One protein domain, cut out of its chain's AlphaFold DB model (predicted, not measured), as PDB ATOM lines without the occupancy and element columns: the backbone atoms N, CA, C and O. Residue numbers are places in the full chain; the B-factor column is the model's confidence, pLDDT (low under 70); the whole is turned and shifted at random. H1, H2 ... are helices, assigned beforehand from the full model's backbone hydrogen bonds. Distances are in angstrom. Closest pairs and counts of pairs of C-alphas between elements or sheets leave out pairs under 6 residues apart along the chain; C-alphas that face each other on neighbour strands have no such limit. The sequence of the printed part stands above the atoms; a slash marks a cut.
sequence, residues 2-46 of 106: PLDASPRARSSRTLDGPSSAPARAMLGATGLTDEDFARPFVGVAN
ATOM      1  N   PRO A   2     -37.581 -19.720 -60.006       48.00
ATOM      2  CA  PRO A   2     -37.741 -21.123 -60.363       48.00
ATOM      3  C   PRO A   2     -37.927 -21.927 -59.077       48.00
ATOM      4  O   PRO A   2     -37.234 -21.674 -58.089       48.00
ATOM      5  N   LEU A   3     -38.897 -22.838 -59.080       56.59
ATOM      6  CA  LEU A   3     -39.091 -23.792 -57.996       56.59
ATOM      7  C   LEU A   3     -37.825 -24.651 -57.898       56.59
ATOM      8  O   LEU A   3     -37.291 -25.112 -58.907       56.59
ATOM      9  N   ASP A   4     -37.308 -24.768 -56.686       58.94
ATOM     10  CA  ASP A   4     -36.154 -25.589 -56.347       58.94
ATOM     11  C   ASP A   4     -36.349 -27.048 -56.803       58.94
ATOM     12  O   ASP A   4     -37.435 -27.614 -56.740       58.94
ATOM     13  N   ALA A   5     -35.273 -27.682 -57.278       70.56
ATOM     14  CA  ALA A   5     -35.312 -29.049 -57.814       70.56
ATOM     15  C   ALA A   5     -35.633 -30.127 -56.756       70.56
ATOM     16  O   ALA A   5     -35.847 -31.289 -57.098       70.56
ATOM     17  N   SER A   6     -35.640 -29.763 -55.469       79.56
ATOM     18  CA  SER A   6     -35.904 -30.671 -54.357       79.56
ATOM     19  C   SER A   6     -37.231 -30.315 -53.693       79.56
ATOM     20  O   SER A   6     -37.368 -29.198 -53.193       79.56
ATOM     21  N   PRO A   7     -38.171 -31.265 -53.556       81.25
ATOM     22  CA  PRO A   7     -39.487 -30.989 -52.984       81.25
ATOM     23  C   PRO A   7     -39.431 -30.523 -51.515       81.25
ATOM     24  O   PRO A   7     -40.416 -30.000 -51.003       81.25
ATOM     25  N   ARG A   8     -38.288 -30.685 -50.827       90.12
ATOM     26  CA  ARG A   8     -38.072 -30.303 -49.419       90.12
ATOM     27  C   ARG A   8     -37.220 -29.049 -49.219       90.12
ATOM     28  O   ARG A   8     -36.837 -28.774 -48.085       90.12
ATOM     29  N   ALA A   9     -36.869 -28.303 -50.266       89.44
ATOM     30  CA  ALA A   9     -35.836 -27.268 -50.135       89.44
ATOM     31  C   ALA A   9     -36.222 -26.106 -49.193       89.44
ATOM     32  O   ALA A   9     -35.360 -25.383 -48.695       89.44
ATOM     33  N   ARG A  10     -37.519 -25.926 -48.914       89.81
ATOM     34  CA  ARG A  10     -38.006 -24.971 -47.907       89.81
ATOM     35  C   ARG A  10     -37.858 -25.514 -46.490       89.81
ATOM     36  O   ARG A  10     -37.355 -24.801 -45.627       89.81
ATOM     37  N   SER A  11     -38.263 -26.760 -46.255       91.25
ATOM     38  CA  SER A  11     -38.220 -27.375 -44.927       91.25
ATOM     39  C   SER A  11     -36.807 -27.771 -44.496       91.25
ATOM     40  O   SER A  11     -36.502 -27.694 -43.308       91.25
ATOM     41  N   SER A  12     -35.920 -28.124 -45.434       90.56
ATOM     42  CA  SER A  12     -34.512 -28.455 -45.151       90.56
ATOM     43  C   SER A  12     -33.773 -27.326 -44.434       90.56
ATOM     44  O   SER A  12     -32.982 -27.577 -43.532       90.56
ATOM     45  N   ARG A  13     -34.086 -26.066 -44.760       90.00
ATOM     46  CA  ARG A  13     -33.474 -24.883 -44.130       90.00
ATOM     47  C   ARG A  13     -33.705 -24.803 -42.622       90.00
ATOM     48  O   ARG A  13     -32.909 -24.183 -41.927       90.00
ATOM     49  N   THR A  14     -34.804 -25.374 -42.137       88.06
ATOM     50  CA  THR A  14     -35.173 -25.359 -40.717       88.06
ATOM     51  C   THR A  14     -34.868 -26.692 -40.053       88.06
ATOM     52  O   THR A  14     -34.458 -26.715 -38.895       88.06
ATOM     53  N   LEU A  15     -35.075 -27.803 -40.759       88.88
ATOM     54  CA  LEU A  15     -34.984 -29.134 -40.176       88.88
ATOM     55  C   LEU A  15     -33.589 -29.741 -40.240       88.88
ATOM     56  O   LEU A  15     -33.325 -30.610 -39.419       88.88
ATOM     57  N   ASP A  16     -32.696 -29.312 -41.134       90.50
ATOM     58  CA  ASP A  16     -31.394 -29.958 -41.325       90.50
ATOM     59  C   ASP A  16     -30.284 -29.291 -40.483       90.50
ATOM     60  O   ASP A  16     -30.404 -28.157 -40.023       90.50
ATOM     61  N   GLY A  17     -29.184 -30.014 -40.258       92.75
ATOM     62  CA  GLY A  17     -27.999 -29.512 -39.551       92.75
ATOM     63  C   GLY A  17     -27.964 -29.788 -38.036       92.75
ATOM     64  O   GLY A  17     -28.942 -30.282 -37.458       92.75
ATOM     65  N   PRO A  18     -26.820 -29.523 -37.373       94.75
ATOM     66  CA  PRO A  18     -26.622 -29.841 -35.956       94.75
ATOM     67  C   PRO A  18     -27.485 -29.003 -35.006       94.75
ATOM     68  O   PRO A  18     -28.010 -29.532 -34.032       94.75
ATOM     69  N   SER A  19     -27.686 -27.716 -35.307       94.69
ATOM     70  CA  SER A  19     -28.497 -26.801 -34.486       94.69
ATOM     71  C   SER A  19     -29.959 -27.239 -34.378       94.69
ATOM     72  O   SER A  19     -30.583 -27.047 -33.340       94.69
ATOM     73  N   SER A  20     -30.491 -27.877 -35.422       92.62
ATOM     74  CA  SER A  20     -31.861 -28.393 -35.458       92.62
ATOM     75  C   SER A  20     -31.996 -29.820 -34.914       92.62
ATOM     76  O   SER A  20     -33.104 -30.355 -34.867       92.62
ATOM     77  N   ALA A  21     -30.898 -30.452 -34.472       92.81
ATOM     78  CA  ALA A  21     -30.928 -31.806 -33.918       92.81
ATOM     79  C   ALA A  21     -31.868 -31.958 -32.703       92.81
ATOM     80  O   ALA A  21     -32.615 -32.937 -32.683       92.81
ATOM     81  N   PRO A  22     -31.941 -31.006 -31.745       92.31
ATOM     82  CA  PRO A  22     -32.893 -31.101 -30.636       92.31
ATOM     83  C   PRO A  22     -34.357 -31.064 -31.098       92.31
ATOM     84  O   PRO A  22     -35.180 -31.841 -30.618       92.31
ATOM     85  N   ALA A  23     -34.686 -30.216 -32.078       89.50
ATOM     86  CA  ALA A  23     -36.035 -30.145 -32.641       89.50
ATOM     87  C   ALA A  23     -36.415 -31.444 -33.372       89.50
ATOM     88  O   ALA A  23     -37.517 -31.960 -33.181       89.50
ATOM     89  N   ARG A  24     -35.489 -32.024 -34.153       92.19
ATOM     90  CA  ARG A  24     -35.697 -33.341 -34.778       92.19
ATOM     91  C   ARG A  24     -35.861 -34.451 -33.744       92.19
ATOM     92  O   ARG A  24     -36.698 -35.318 -33.946       92.19
ATOM     93  N   ALA A  25     -35.123 -34.413 -32.633       90.62
ATOM     94  CA  ALA A  25     -35.277 -35.391 -31.557       90.62
ATOM     95  C   ALA A  25     -36.685 -35.341 -30.939       90.62
ATOM     96  O   ALA A  25     -37.302 -36.387 -30.742       90.62
ATOM     97  N   MET A  26     -37.233 -34.140 -30.718       91.44
ATOM     98  CA  MET A  26     -38.611 -33.967 -30.237       91.44
ATOM     99  C   MET A  26     -39.644 -34.505 -31.231       91.44
ATOM    100  O   MET A  26     -40.545 -35.244 -30.846       91.44
ATOM    101  N   LEU A  27     -39.489 -34.188 -32.516       89.31
ATOM    102  CA  LEU A  27     -40.330 -34.730 -33.588       89.31
ATOM    103  C   LEU A  27     -40.197 -36.262 -33.710       89.31
ATOM    104  O   LEU A  27     -41.178 -36.966 -33.927       89.31
ATOM    105  N   GLY A  28     -39.001 -36.807 -33.496       87.88
ATOM    106  CA  GLY A  28     -38.775 -38.249 -33.438       87.88
ATOM    107  C   GLY A  28     -39.496 -38.910 -32.260       87.88
ATOM    108  O   GLY A  28     -40.049 -40.001 -32.413       87.88
ATOM    109  N   ALA A  29     -39.557 -38.234 -31.108       84.12
ATOM    110  CA  ALA A  29     -40.281 -38.705 -29.928       84.12
ATOM    111  C   ALA A  29     -41.806 -38.739 -30.135       84.12
ATOM    112  O   ALA A  29     -42.474 -39.592 -29.554       84.12
ATOM    113  N   THR A  30     -42.361 -37.880 -31.001       83.88
ATOM    114  CA  THR A  30     -43.787 -37.936 -31.381       83.88
ATOM    115  C   THR A  30     -44.096 -39.010 -32.425       83.88
ATOM    116  O   THR A  30     -45.260 -39.248 -32.740       83.88
ATOM    117  N   GLY A  31     -43.073 -39.708 -32.922       84.69
ATOM    118  CA  GLY A  31     -43.223 -40.881 -33.772       84.69
ATOM    119  C   GLY A  31     -42.610 -40.750 -35.161       84.69
ATOM    120  O   GLY A  31     -42.534 -41.777 -35.834       84.69
ATOM    121  N   LEU A  32     -42.115 -39.574 -35.560       88.12
ATOM    122  CA  LEU A  32     -41.508 -39.379 -36.881       88.12
ATOM    123  C   LEU A  32     -40.220 -40.198 -37.023       88.12
ATOM    124  O   LEU A  32     -39.491 -40.447 -36.055       88.12
ATOM    125  N   THR A  33     -39.969 -40.641 -38.247       88.88
ATOM    126  CA  THR A  33     -38.814 -41.456 -38.632       88.88
ATOM    127  C   THR A  33     -37.869 -40.680 -39.543       88.88
ATOM    128  O   THR A  33     -38.226 -39.633 -40.084       88.88
ATOM    129  N   ASP A  34     -36.664 -41.207 -39.757       88.50
ATOM    130  CA  ASP A  34     -35.706 -40.628 -40.709       88.50
ATOM    131  C   ASP A  34     -36.270 -40.573 -42.139       88.50
ATOM    132  O   ASP A  34     -35.990 -39.631 -42.882       88.50
ATOM    133  N   GLU A  35     -37.131 -41.528 -42.505       88.94
ATOM    134  CA  GLU A  35     -37.851 -41.517 -43.781       88.94
ATOM    135  C   GLU A  35     -38.888 -40.386 -43.840       88.94
ATOM    136  O   GLU A  35     -38.999 -39.704 -44.859       88.94
ATOM    137  N   ASP A  36     -39.596 -40.105 -42.740       89.25
ATOM    138  CA  ASP A  36     -40.493 -38.949 -42.681       89.25
ATOM    139  C   ASP A  36     -39.710 -37.655 -42.865       89.25
ATOM    140  O   ASP A  36     -40.121 -36.812 -43.659       89.25
ATOM    141  N   PHE A  37     -38.538 -37.537 -42.229       88.69
ATOM    142  CA  PHE A  37     -37.639 -36.401 -42.417       88.69
ATOM    143  C   PHE A  37     -37.155 -36.245 -43.855       88.69
ATOM    144  O   PHE A  37     -36.727 -35.145 -44.179       88.69
ATOM    145  N   ALA A  38     -37.230 -37.268 -44.718       88.88
ATOM    146  CA  ALA A  38     -36.927 -37.169 -46.148       88.88
ATOM    147  C   ALA A  38     -37.982 -36.365 -46.937       88.88
ATOM    148  O   ALA A  38     -37.673 -35.810 -47.997       88.88
ATOM    149  N   ARG A  39     -39.213 -36.282 -46.419       88.81
ATOM    150  CA  ARG A  39     -40.376 -35.678 -47.081       88.81
ATOM    151  C   ARG A  39     -40.464 -34.166 -46.806       88.81
ATOM    152  O   ARG A  39     -39.866 -33.672 -45.851       88.81
ATOM    153  N   PRO A  40     -41.205 -33.398 -47.625       90.19
ATOM    154  CA  PRO A  40     -41.442 -31.980 -47.361       90.19
ATOM    155  C   PRO A  40     -42.296 -31.784 -46.105       90.19
ATOM    156  O   PRO A  40     -43.364 -32.385 -45.984       90.19
ATOM    157  N   PHE A  41     -41.858 -30.906 -45.202       89.69
ATOM    158  CA  PHE A  41     -42.637 -30.522 -44.022       89.69
ATOM    159  C   PHE A  41     -43.340 -29.192 -44.238       89.69
ATOM    160  O   PHE A  41     -42.723 -28.211 -44.657       89.69
ATOM    161  N   VAL A  42     -44.615 -29.151 -43.863       88.62
ATOM    162  CA  VAL A  42     -45.407 -27.925 -43.794       88.62
ATOM    163  C   VAL A  42     -45.783 -27.701 -42.334       88.62
ATOM    164  O   VAL A  42     -46.557 -28.464 -41.764       88.62
ATOM    165  N   GLY A  43     -45.195 -26.677 -41.717       86.81
ATOM    166  CA  GLY A  43     -45.592 -26.211 -40.391       86.81
ATOM    167  C   GLY A  43     -46.662 -25.132 -40.516       86.81
ATOM    168  O   GLY A  43     -46.478 -24.178 -41.271       86.81
ATOM    169  N   VAL A  44     -47.757 -25.268 -39.770       87.06
ATOM    170  CA  VAL A  44     -48.811 -24.251 -39.679       87.06
ATOM    171  C   VAL A  44     -48.726 -23.604 -38.301       87.06
ATOM    172  O   VAL A  44     -48.963 -24.265 -37.293       87.06
ATOM    173  N   ALA A  45     -48.359 -22.325 -38.256       84.81
ATOM    174  CA  ALA A  45     -48.349 -21.526 -37.037       84.81
ATOM    175  C   ALA A  45     -49.493 -20.513 -37.096       84.81
ATOM    176  O   ALA A  45     -49.666 -19.832 -38.107       84.81
ATOM    177  N   ASN A  46     -50.266 -20.424 -36.018       84.38
ATOM    178  CA  ASN A  46     -51.401 -19.520 -35.910       84.38
ATOM    179  C   ASN A  46     -51.249 -18.673 -34.639       84.38
ATOM    180  O   ASN A  46     -51.036 -19.213 -33.557       84.38
TER     181      ASN A  46
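AT A GLANCE: This is residues 2 to 46 of the 106 residues of an uncharacterized protein of Acidobacteria bacterium (UniProt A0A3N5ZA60). Three short helices sit in a loose triangle, H2 the longest, while the unnamed ends, residues 2 to 11 and 39 to 46, run off in different directions. The printed part has 45 residues; the named helices, in chain order H1, H2, H3, hold 18, under half, and the class is all helix. It is only just compact, close to loose, with a radius of gyration of the C-alphas of 11.2 A and spans of 35 by 26 by 19 A.

HOW THE PARTS SIT: H2, residues 21 to 29, and H1, residues 12 to 15, only just touch, only at the corner by their tight link, with 3 pairs of C-alphas within 8 A; the closest, those of Leu 15 and Arg 24, are 6.9 A apart. H3, residues 34 to 38, is near H2, with closest C-alphas 8.2 A apart. H1 and H3 are only just apart, at 8.1 A between closest C-alphas. In H2 and H3 every O i to N i+4 pair is within hydrogen-bond range; H1 is too short for one.

IN THESE COORDINATES: H2 measures 12.3 A from C-alpha 21 at (-30.928, -31.806, -33.918) to C-alpha 29. H1 measures 5.0 A, and H3 6.6 A, ending at C-alpha 38 (-36.927, -37.169, -46.148).

THE WHOLE: The C-alphas farthest apart, Pro 2 and Ala 29, are 35.2 A apart. Residues 17 to 22 stand free. The printed part has no cut, both links are tight, and residues 2 to 4 are under pLDDT 70.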